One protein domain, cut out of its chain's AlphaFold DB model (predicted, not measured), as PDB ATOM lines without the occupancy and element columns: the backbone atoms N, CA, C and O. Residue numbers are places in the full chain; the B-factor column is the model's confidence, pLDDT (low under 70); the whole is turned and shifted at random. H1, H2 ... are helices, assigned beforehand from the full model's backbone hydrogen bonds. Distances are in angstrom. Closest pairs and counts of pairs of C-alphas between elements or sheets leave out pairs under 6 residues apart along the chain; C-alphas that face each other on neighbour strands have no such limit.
ATOM      1  N   GLU A  31      17.088 -64.917   0.363       97.88
ATOM      2  CA  GLU A  31      17.131 -63.982   1.490       97.88
ATOM      3  C   GLU A  31      17.427 -62.564   0.997       97.88
ATOM      4  O   GLU A  31      16.682 -61.641   1.320       97.88
ATOM      5  N   ILE A  32      18.430 -62.405   0.130       97.62
ATOM      6  CA  ILE A  32      18.764 -61.117  -0.494       97.62
ATOM      7  C   ILE A  32      17.583 -60.601  -1.329       97.62
ATOM      8  O   ILE A  32      17.221 -59.428  -1.232       97.62
ATOM      9  N   ALA A  33      16.926 -61.470  -2.104       97.69
ATOM     10  CA  ALA A  33      15.755 -61.090  -2.894       97.69
ATOM     11  C   ALA A  33      14.561 -60.643  -2.025       97.69
ATOM     12  O   ALA A  33      13.819 -59.734  -2.403       97.69
ATOM     13  N   LYS A  34      14.371 -61.247  -0.843       98.12
ATOM     14  CA  LYS A  34      13.358 -60.799   0.126       98.12
ATOM     15  C   LYS A  34      13.692 -59.412   0.676       98.12
ATOM     16  O   LYS A  34      12.793 -58.579   0.748       98.12
ATOM     17  N   VAL A  35      14.960 -59.158   1.012       96.75
ATOM     18  CA  VAL A  35      15.429 -57.840   1.475       96.75
ATOM     19  C   VAL A  35      15.220 -56.769   0.394       96.75
ATOM     20  O   VAL A  35      14.638 -55.729   0.697       96.75
ATOM     21  N   ASP A  36      15.573 -57.045  -0.872       96.12
ATOM     22  CA  ASP A  36      15.239 -56.180  -2.027       96.12
ATOM     23  C   ASP A  36      13.743 -55.853  -2.076       96.12
ATOM     24  O   ASP A  36      13.348 -54.691  -2.198       96.12
ATOM     25  N   GLY A  37      12.903 -56.888  -1.991       96.94
ATOM     26  CA  GLY A  37      11.458 -56.743  -2.099       96.94
ATOM     27  C   GLY A  37      10.881 -55.848  -1.004       96.94
ATOM     28  O   GLY A  37      10.027 -55.009  -1.298       96.94
ATOM     29  N   THR A  38      11.353 -56.004   0.233       96.62
ATOM     30  CA  THR A  38      10.966 -55.151   1.365       96.62
ATOM     31  C   THR A  38      11.425 -53.713   1.144       96.62
ATOM     32  O   THR A  38      10.587 -52.816   1.139       96.62
ATOM     33  N   LEU A  39      12.706 -53.495   0.820       95.00
ATOM     34  CA  LEU A  39      13.252 -52.159   0.560       95.00
ATOM     35  C   LEU A  39      12.452 -51.413  -0.517       95.00
ATOM     36  O   LEU A  39      12.071 -50.254  -0.340       95.00
ATOM     37  N   ARG A  40      12.155 -52.070  -1.644       96.12
ATOM     38  CA  ARG A  40      11.392 -51.439  -2.730       96.12
ATOM     39  C   ARG A  40       9.962 -51.103  -2.321       96.12
ATOM     40  O   ARG A  40       9.470 -50.052  -2.736       96.12
ATOM     41  N   LYS A  41       9.303 -51.952  -1.528       96.31
ATOM     42  CA  LYS A  41       7.954 -51.683  -1.003       96.31
ATOM     43  C   LYS A  41       7.953 -50.508  -0.030       96.31
ATOM     44  O   LYS A  41       7.100 -49.635  -0.165       96.31
ATOM     45  N   ASP A  42       8.917 -50.451   0.882       94.75
ATOM     46  CA  ASP A  42       9.018 -49.377   1.871       94.75
ATOM     47  C   ASP A  42       9.253 -48.025   1.190       94.75
ATOM     48  O   ASP A  42       8.583 -47.035   1.489       94.75
ATOM     49  N   LEU A  43      10.147 -47.988   0.199       93.12
ATOM     50  CA  LEU A  43      10.389 -46.784  -0.595       93.12
ATOM     51  C   LEU A  43       9.166 -46.387  -1.423       93.12
ATOM     52  O   LEU A  43       8.825 -45.204  -1.462       93.12
ATOM     53  N   GLN A  44       8.473 -47.358  -2.023       94.44
ATOM     54  CA  GLN A  44       7.231 -47.104  -2.752       94.44
ATOM     55  C   GLN A  44       6.143 -46.535  -1.833       94.44
ATOM     56  O   GLN A  44       5.447 -45.604  -2.236       94.44
ATOM     57  N   GLY A  45       6.036 -47.032  -0.597       95.38
ATOM     58  CA  GLY A  45       5.145 -46.489   0.432       95.38
ATOM     59  C   GLY A  45       5.451 -45.028   0.781       95.38
ATOM     60  O   GLY A  45       4.537 -44.264   1.076       95.38
ATOM     61  N   LYS A  46       6.716 -44.609   0.650       93.62
ATOM     62  CA  LYS A  46       7.176 -43.214   0.789       93.62
ATOM     63  C   LYS A  46       7.081 -42.400  -0.518       93.62
ATOM     64  O   LYS A  46       7.614 -41.296  -0.588       93.62
ATOM     65  N   GLY A  47       6.470 -42.933  -1.580       94.31
ATOM     66  CA  GLY A  47       6.364 -42.270  -2.888       94.31
ATOM     67  C   GLY A  47       7.666 -42.232  -3.702       94.31
ATOM     68  O   GLY A  47       7.740 -41.547  -4.721       94.31
ATOM     69  N   ARG A  48       8.702 -42.971  -3.287       91.62
ATOM     70  CA  ARG A  48       9.995 -43.069  -3.980       91.62
ATOM     71  C   ARG A  48      10.089 -44.396  -4.728       91.62
ATOM     72  O   ARG A  48       9.584 -45.418  -4.279       91.62
ATOM     73  N   LYS A  49      10.763 -44.416  -5.878       91.31
ATOM     74  CA  LYS A  49      10.930 -45.636  -6.681       91.31
ATOM     75  C   LYS A  49      12.403 -45.990  -6.831       91.31
ATOM     76  O   LYS A  49      13.139 -45.263  -7.490       91.31
ATOM     77  N   LEU A  50      12.793 -47.141  -6.290       91.50
ATOM     78  CA  LEU A  50      14.113 -47.737  -6.491       91.50
ATOM     79  C   LEU A  50      14.045 -48.822  -7.571       91.50
ATOM     80  O   LEU A  50      13.125 -49.648  -7.588       91.50
ATOM     81  N   LYS A  51      14.997 -48.807  -8.508       92.25
ATOM     82  CA  LYS A  51      15.070 -49.818  -9.570       92.25
ATOM     83  C   LYS A  51      15.564 -51.142  -8.985       92.25
ATOM     84  O   LYS A  51      16.423 -51.152  -8.112       92.25
ATOM     85  N   THR A  52      15.057 -52.260  -9.507       93.44
ATOM     86  CA  THR A  52      15.419 -53.608  -9.029       93.44
ATOM     87  C   THR A  52      16.930 -53.881  -9.015       93.44
ATOM     88  O   THR A  52      17.394 -54.426  -8.022       93.44
ATOM     89  N   PRO A  53      17.730 -53.500 -10.035       93.50
ATOM     90  CA  PRO A  53      19.177 -53.722  -9.976       93.50
ATOM     91  C   PRO A  53      19.849 -52.998  -8.804       93.50
ATOM     92  O   PRO A  53      20.646 -53.603  -8.095       93.50
ATOM     93  N   ASP A  54      19.482 -51.738  -8.561       92.00
ATOM     94  CA  ASP A  54      20.066 -50.922  -7.491       92.00
ATOM     95  C   ASP A  54      19.658 -51.459  -6.114       92.00
ATOM     96  O   ASP A  54      20.492 -51.599  -5.225       92.00
ATOM     97  N   ALA A  55      18.387 -51.845  -5.961       93.94
ATOM     98  CA  ALA A  55      17.882 -52.475  -4.746       93.94
ATOM     99  C   ALA A  55      18.572 -53.812  -4.446       93.94
ATOM    100  O   ALA A  55      18.931 -54.057  -3.299       93.94
ATOM    101  N   LEU A  56      18.831 -54.642  -5.461       96.19
ATOM    102  CA  LEU A  56      19.599 -55.878  -5.295       96.19
ATOM    103  C   LEU A  56      21.048 -55.609  -4.880       96.19
ATOM    104  O   LEU A  56      21.559 -56.303  -4.004       96.19
ATOM    105  N   ILE A  57      21.708 -54.606  -5.466       94.25
ATOM    106  CA  ILE A  57      23.081 -54.222  -5.097       94.25
ATOM    107  C   ILE A  57      23.132 -53.750  -3.638       94.25
ATOM    108  O   ILE A  57      23.980 -54.214  -2.877       94.25
ATOM    109  N   ILE A  58      22.207 -52.872  -3.241       94.31
ATOM    110  CA  ILE A  58      22.090 -52.347  -1.873       94.31
ATOM    111  C   ILE A  58      21.783 -53.484  -0.892       94.31
ATOM    112  O   ILE A  58      22.512 -53.661   0.078       94.31
ATOM    113  N   ALA A  59      20.778 -54.316  -1.177       95.81
ATOM    114  CA  ALA A  59      20.418 -55.452  -0.329       95.81
ATOM    115  C   ALA A  59      21.583 -56.437  -0.159       95.81
ATOM    116  O   ALA A  59      21.839 -56.898   0.950       95.81
ATOM    117  N   THR A  60      22.320 -56.728  -1.236       96.25
ATOM    118  CA  THR A  60      23.496 -57.614  -1.190       96.25
ATOM    119  C   THR A  60      24.598 -57.016  -0.320       96.25
ATOM    120  O   THR A  60      25.174 -57.714   0.512       96.25
ATOM    121  N   ALA A  61      24.890 -55.724  -0.489       94.75
ATOM    122  CA  ALA A  61      25.912 -55.052   0.301       94.75
ATOM    123  C   ALA A  61      25.550 -55.026   1.788       94.75
ATOM    124  O   ALA A  61      26.379 -55.398   2.613       94.75
ATOM    125  N   TRP A  62      24.303 -54.694   2.123       95.44
ATOM    126  CA  TRP A  62      23.812 -54.724   3.499       95.44
ATOM    127  C   TRP A  62      23.905 -56.126   4.106       95.44
ATOM    128  O   TRP A  62      24.477 -56.296   5.180       95.44
ATOM    129  N   PHE A  63      23.419 -57.142   3.385       95.44
ATOM    130  CA  PHE A  63      23.386 -58.526   3.861       95.44
ATOM    131  C   PHE A  63      24.781 -59.069   4.197       95.44
ATOM    132  O   PHE A  63      24.941 -59.848   5.134       95.44
ATOM    133  N   HIS A  64      25.801 -58.643   3.449       94.50
ATOM    134  CA  HIS A  64      27.186 -59.060   3.653       94.50
ATOM    135  C   HIS A  64      28.036 -58.058   4.453       94.50
ATOM    136  O   HIS A  64      29.238 -58.283   4.595       94.50
ATOM    137  N   GLY A  65      27.458 -56.964   4.960       94.06
ATOM    138  CA  GLY A  65      28.202 -55.928   5.688       94.06
ATOM    139  C   GLY A  65      29.278 -55.242   4.836       94.06
ATOM    140  O   GLY A  65      30.369 -54.945   5.319       94.06
ATOM    141  N   LEU A  66      29.006 -55.044   3.546       93.25
ATOM    142  CA  LEU A  66      29.936 -54.458   2.589       93.25
ATOM    143  C   LEU A  66      29.676 -52.965   2.402       93.25
ATOM    144  O   LEU A  66      28.542 -52.512   2.267       93.25
ATOM    145  N   THR A  67      30.759 -52.208   2.275       91.62
ATOM    146  CA  THR A  67      30.729 -50.831   1.780       91.62
ATOM    147  C   THR A  67      30.513 -50.809   0.266       91.62
ATOM    148  O   THR A  67      31.188 -51.531  -0.474       91.62
ATOM    149  N   LEU A  68      29.653 -49.913  -0.222       92.50
ATOM    150  CA  LEU A  68      29.484 -49.680  -1.654       92.50
ATOM    151  C   LEU A  68      30.489 -48.647  -2.172       92.50
ATOM    152  O   LEU A  68      30.674 -47.577  -1.599       92.50
ATOM    153  N   VAL A  69      31.114 -48.949  -3.310       91.12
ATOM    154  CA  VAL A  69      31.899 -47.976  -4.077       91.12
ATOM    155  C   VAL A  69      31.228 -47.791  -5.427       91.12
ATOM    156  O   VAL A  69      31.191 -48.718  -6.234       91.12
ATOM    157  N   SER A  70      30.696 -46.599  -5.678       89.31
ATOM    158  CA  SER A  70      29.925 -46.295  -6.885       89.31
ATOM    159  C   SER A  70      30.457 -45.050  -7.590       89.31
ATOM    160  O   SER A  70      31.093 -44.190  -6.989       89.31
ATOM    161  N   ARG A  71      30.227 -44.958  -8.903       87.31
ATOM    162  CA  ARG A  71      30.368 -43.692  -9.651       87.31
ATOM    163  C   ARG A  71      29.068 -42.903  -9.698       87.31
ATOM    164  O   ARG A  71      29.093 -41.741 -10.082       87.31
ATOM    165  N   ASP A  72      27.964 -43.562  -9.377       84.25
ATOM    166  CA  ASP A  72      26.674 -42.916  -9.248       84.25
ATOM    167  C   ASP A  72      26.719 -42.074  -7.973       84.25
ATOM    168  O   ASP A  72      26.742 -42.622  -6.867       84.25
ATOM    169  N   SER A  73      26.843 -40.757  -8.153       64.56
ATOM    170  CA  SER A  73      26.905 -39.781  -7.061       64.56
ATOM    171  C   SER A  73      25.646 -39.812  -6.204       64.56
ATOM    172  O   SER A  73      25.687 -39.412  -5.045       64.56
ATOM    173  N   ASP A  74      24.555 -40.346  -6.757       60.16
ATOM    174  CA  ASP A  74      23.225 -40.266  -6.185       60.16
ATOM    175  C   ASP A  74      22.731 -41.649  -5.743       60.16
ATOM    176  O   ASP A  74      21.519 -41.892  -5.693       60.16
ATOM    177  N   MET A  75      23.648 -42.532  -5.305       74.38
ATOM    178  CA  MET A  75      23.371 -43.761  -4.522       74.38
ATOM    179  C   MET A  75      22.680 -43.474  -3.159       74.38
ATOM    180  O   MET A  75      22.840 -44.193  -2.178       74.38
ATOM    181  N   SER A  76      21.848 -42.431  -3.111       72.00
ATOM    182  CA  SER A  76      21.023 -41.893  -2.032       72.00
ATOM    183  C   SER A  76      20.207 -42.934  -1.270       72.00
ATOM    184  O   SER A  76      19.914 -42.741  -0.095       72.00
ATOM    185  N   PHE A  77      19.842 -44.042  -1.913       84.94
ATOM    186  CA  PHE A  77      19.075 -45.110  -1.276       84.94
ATOM    187  C   PHE A  77      19.927 -46.057  -0.423       84.94
ATOM    188  O   PHE A  77      19.364 -46.751   0.416       84.94
ATOM    189  N   ALA A  78      21.256 -46.070  -0.577       85.75
ATOM    190  CA  ALA A  78      22.135 -46.860   0.288       85.75
ATOM    191  C   ALA A  78      22.018 -46.425   1.762       85.75
ATOM    192  O   ALA A  78      22.015 -47.265   2.660       85.75
ATOM    193  N   HIS A  79      21.805 -45.127   2.004       85.81
ATOM    194  CA  HIS A  79      21.601 -44.571   3.344       85.81
ATOM    195  C   HIS A  79      20.293 -45.021   4.011       85.81
ATOM    196  O   HIS A  79      20.238 -45.074   5.233       85.81
ATOM    197  N   GLU A  80      19.261 -45.399   3.244       87.88
ATOM    198  CA  GLU A  80      18.010 -45.948   3.808       87.88
ATOM    199  C   GLU A  80      18.225 -47.318   4.462       87.88
ATOM    200  O   GLU A  80      17.394 -47.760   5.250       87.88
ATOM    201  N   MET A  81      19.332 -47.985   4.127       88.19
ATOM    202  CA  MET A  81      19.768 -49.245   4.724       88.19
ATOM    203  C   MET A  81      21.028 -49.080   5.583       88.19
ATOM    204  O   MET A  81      21.686 -50.071   5.881       88.19
ATOM    205  N   GLU A  82      21.392 -47.844   5.943       91.38
ATOM    206  CA  GLU A  82      22.584 -47.542   6.750       91.38
ATOM    207  C   GLU A  82      23.896 -48.068   6.128       91.38
ATOM    208  O   GLU A  82      24.879 -48.327   6.819       91.38
ATOM    209  N   ILE A  83      23.935 -48.217   4.800       91.69
ATOM    210  CA  ILE A  83      25.132 -48.658   4.083       91.69
ATOM    211  C   ILE A  83      25.994 -47.444   3.752       91.69
ATOM    212  O   ILE A  83      25.531 -46.484   3.129       91.69
ATOM    213  N   GLU A  84      27.282 -47.517   4.089       90.12
ATOM    214  CA  GLU A  84      28.257 -46.549   3.594       90.12
ATOM    215  C   GLU A  84      28.433 -46.698   2.072       90.12
ATOM    216  O   GLU A  84      28.796 -47.767   1.567       90.12
ATOM    217  N   ALA A  85      28.231 -45.602   1.342       90.44
ATOM    218  CA  ALA A  85      28.512 -45.501  -0.080       90.44
ATOM    219  C   ALA A  85      29.556 -44.409  -0.323       90.44
ATOM    220  O   ALA A  85      29.461 -43.316   0.228       90.44
ATOM    221  N   PHE A  86      30.545 -44.706  -1.159       90.44
ATOM    222  CA  PHE A  86      31.610 -43.771  -1.504       90.44
ATOM    223  C   PHE A  86      31.794 -43.691  -3.011       90.44
ATOM    224  O   PHE A  86      31.708 -44.695  -3.727       90.44
ATOM    225  N   SER A  87      32.203 -42.524  -3.489       90.56
ATOM    226  CA  SER A  87      32.952 -42.459  -4.732       90.56
ATOM    227  C   SER A  87      34.282 -43.201  -4.590       90.56
ATOM    228  O   SER A  87      34.862 -43.341  -3.508       90.56
ATOM    229  N   ARG A  88      34.839 -43.643  -5.722       90.25
ATOM    230  CA  ARG A  88      36.169 -44.272  -5.734       90.25
ATOM    231  C   ARG A  88      37.234 -43.373  -5.097       90.25
ATOM    232  O   ARG A  88      38.126 -43.874  -4.420       90.25
ATOM    233  N   ARG A  89      37.151 -42.056  -5.323       92.44
ATOM    234  CA  ARG A  89      38.105 -41.085  -4.777       92.44
ATOM    235  C   ARG A  89      37.976 -40.984  -3.261       92.44
ATOM    236  O   ARG A  89      38.994 -41.079  -2.588       92.44
ATOM    237  N   GLU A  90      36.760 -40.839  -2.742       92.50
ATOM    238  CA  GLU A  90      36.514 -40.753  -1.296       92.50
ATOM    239  C   GLU A  90      36.995 -42.011  -0.578       92.50
ATOM    240  O   GLU A  90      37.751 -41.908   0.384       92.50
ATOM    241  N   LYS A  91      36.668 -43.206  -1.098       93.00
ATOM    242  CA  LYS A  91      37.132 -44.456  -0.480       93.00
ATOM    243  C   LYS A  91      38.657 -44.549  -0.455       93.00
ATOM    244  O   LYS A  91      39.224 -44.964   0.549       93.00
ATOM    245  N   MET A  92      39.326 -44.148  -1.537       95.56
ATOM    246  CA  MET A  92      40.792 -44.146  -1.589       95.56
ATOM    247  C   MET A  92      41.423 -43.137  -0.626       95.56
ATOM    248  O   MET A  92      42.498 -43.418  -0.108       95.56
ATOM    249  N   MET A  93      40.792 -41.984  -0.391       95.44
ATOM    250  CA  MET A  93      41.269 -41.013   0.599       95.44
ATOM    251  C   MET A  93      41.111 -41.557   2.022       95.44
ATOM    252  O   MET A  93      42.104 -41.607   2.739       95.44
ATOM    253  N   LYS A  94      39.932 -42.089   2.375       94.25
ATOM    254  CA  LYS A  94      39.671 -42.700   3.692       94.25
ATOM    255  C   LYS A  94      40.667 -43.828   4.003       94.25
ATOM    256  O   LYS A  94      41.284 -43.839   5.058       94.25
ATOM    257  N   LEU A  95      40.922 -44.717   3.037       95.56
ATOM    258  CA  LEU A  95      41.914 -45.791   3.193       95.56
ATOM    259  C   LEU A  95      43.349 -45.272   3.382       95.56
ATOM    260  O   LEU A  95      44.150 -45.914   4.054       95.56
ATOM    261  N   ARG A  96      43.705 -44.139   2.763       97.31
ATOM    262  CA  ARG A  96      45.028 -43.524   2.949       97.31
ATOM    263  C   ARG A  96      45.166 -42.913   4.336       97.31
ATOM    264  O   ARG A  96      46.217 -43.077   4.938       97.31
ATOM    265  N   GLU A  97      44.130 -42.239   4.824       97.19
ATOM    266  CA  GLU A  97      44.093 -41.678   6.179       97.19
ATOM    267  C   GLU A  97      44.209 -42.784   7.234       97.19
ATOM    268  O   GLU A  97      45.066 -42.705   8.109       97.19
ATOM    269  N   GLU A  98      43.438 -43.865   7.087       96.12
ATOM    270  CA  GLU A  98      43.525 -45.049   7.954       96.12
ATOM    271  C   GLU A  98      44.934 -45.667   7.929       96.12
ATOM    272  O   GLU A  98      45.498 -45.989   8.974       96.12
ATOM    273  N   LEU A  99      45.540 -45.797   6.744       97.38
ATOM    274  CA  LEU A  99      46.893 -46.336   6.609       97.38
ATOM    275  C   LEU A  99      47.948 -45.440   7.273       97.38
ATOM    276  O   LEU A  99      48.877 -45.962   7.889       97.38
ATOM    277  N   LEU A 100      47.822 -44.118   7.140       96.94
ATOM    278  CA  LEU A 100      48.724 -43.157   7.776       96.94
ATOM    279  C   LEU A 100      48.623 -43.239   9.301       96.94
ATOM    280  O   LEU A 100      49.656 -43.357   9.953       96.94
ATOM    281  N   ALA A 101      47.408 -43.287   9.853       96.25
ATOM    282  CA  ALA A 101      47.195 -43.415  11.295       96.25
ATOM    283  C   ALA A 101      47.861 -44.683  11.865       96.25
ATOM    284  O   ALA A 101      48.595 -44.626  12.849       96.25
ATOM    285  N   VAL A 102      47.699 -45.824  11.182       96.62
ATOM    286  CA  VAL A 102      48.356 -47.085  11.572       96.62
ATOM    287  C   VAL A 102      49.885 -46.975  11.513       96.62
ATOM    288  O   VAL A 102      50.590 -47.546  12.348       96.62
ATOM    289  N   GLN A 103      50.428 -46.266  10.522       96.19
ATOM    290  CA  GLN A 103      51.873 -46.055  10.412       96.19
ATOM    291  C   GLN A 103      52.407 -45.158  11.533       96.19
ATOM    292  O   GLN A 103      53.468 -45.456  12.081       96.19
ATOM    293  N   GLU A 104      51.684 -44.098  11.889       95.69
ATOM    294  CA  GLU A 104      52.049 -43.192  12.981       95.69
ATOM    295  C   GLU A 104      52.081 -43.912  14.330       95.69
ATOM    296  O   GLU A 104      53.058 -43.771  15.067       95.69
ATOM    297  N   ASP A 105      51.082 -44.745  14.628       96.06
ATOM    298  CA  ASP A 105      51.061 -45.530  15.866       96.06
ATOM    299  C   ASP A 105      52.235 -46.511  15.944       96.06
ATOM    300  O   ASP A 105      52.944 -46.554  16.954       96.06
ATOM    301  N   ARG A 106      52.544 -47.192  14.833       94.88
ATOM    302  CA  ARG A 106      53.708 -48.084  14.755       94.88
ATOM    303  C   ARG A 106      55.026 -47.339  14.986       94.88
ATOM    304  O   ARG A 106      55.916 -47.870  15.647       94.88
ATOM    305  N   MET A 107      55.172 -46.130  14.439       93.50
ATOM    306  CA  MET A 107      56.358 -45.287  14.645       93.50
ATOM    307  C   MET A 107      56.445 -44.754  16.081       93.50
ATOM    308  O   MET A 107      57.546 -44.584  16.602       93.50
ATOM    309  N   ALA A 108      55.302 -44.535  16.733       94.00
ATOM    310  CA  ALA A 108      55.212 -44.160  18.141       94.00
ATOM    311  C   ALA A 108      55.422 -45.342  19.109       94.00
ATOM    312  O   ALA A 108      55.430 -45.134  20.322       94.00
ATOM    313  N   GLY A 109      55.598 -46.567  18.595       87.31
ATOM    314  CA  GLY A 109      55.775 -47.775  19.400       87.31
ATOM    315  C   GLY A 109      54.510 -48.217  20.144       87.31
ATOM    316  O   GLY A 109      54.634 -48.855  21.191       87.31
TER     317      GLY A 109
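Overview. This is residues 31 to 109 of the 110 residues of the protein "Type II toxin-antitoxin system VapC family toxin" of Paenibacillus lemnae (UniProt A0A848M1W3). A long straight helix, H4, runs out from a small body as an arm, and residues 95 to 109, of which 95 to 107 belong to H4, stick out free; in the body H1 and H2 pack on each other at a steep tilt, and the short H3 and a long loop, residues 64 to 77, complete it. The loop is tied to the stretch before H4 by a short parallel pairing of residues 68 to 69 with residues 85 to 86. You will find 79 printed residues with four named helices, in the order H1, H2, H3, H4, and no named strand; the class is all helix, with 51 residues in named elements. The whole is loose, with a radius of gyration of the C-alphas of 16.3 A, and spans 53 by 25 by 18 A, the arm making much of its length.

Along the chain. Start with H4, residues 88 to 107: find C-alpha 88 at (36.169, -44.272, -5.734), and from there the helix runs 28.7 A to C-alpha 107 at (56.358, -45.287, 14.645). Then go back to H1, residues 31 to 45, which begins with C-alpha 31 at (17.131, -63.982, 1.490) and is 21.2 A long. H2, residues 52 to 63, measures 15.9 A from first to last C-alpha. H3 is short, residues 78 to 81, and measures 5.6 A.

Arrangement. H4 touches no helix: it is apart from H1, H2 and H3. Look next at H1 and H2, which touch, with the C-alphas of Asp 36 and Ala 55 closest at 5.3 A. Their lines stand at a steep tilt of 60 degrees, and they run opposite ways. H2 and H3 only just touch, with 3 pairs of C-alphas within 8 A; H2 does so with residues 58 to 62 alone, and the closest C-alphas are those of Ile 58 and Ala 78, 5.9 A apart. H1 and H3 are apart, but only just, at 8.3 A. In the backbones of H1, H2 and H4 every O i to N i+4 pair is within hydrogen-bond range; H3 is too short for such a pair, and its one O i to N i+3 pair is within range.

Size, cuts and confidence. The two C-alphas farthest apart are those of Gly 47 and Gly 109, 54.5 A. Without residues 95 to 109, which stand free, the body has 64 residues and spans 36 by 24 by 17 A. The link from H2 to H3 is long, 14 residues; those from H1 to H2 and from H3 to H4 are short, 6 residues each. The printed part has no cut. The mean pLDDT of the printed part is 92.2, and residues 73 to 74 are under 70.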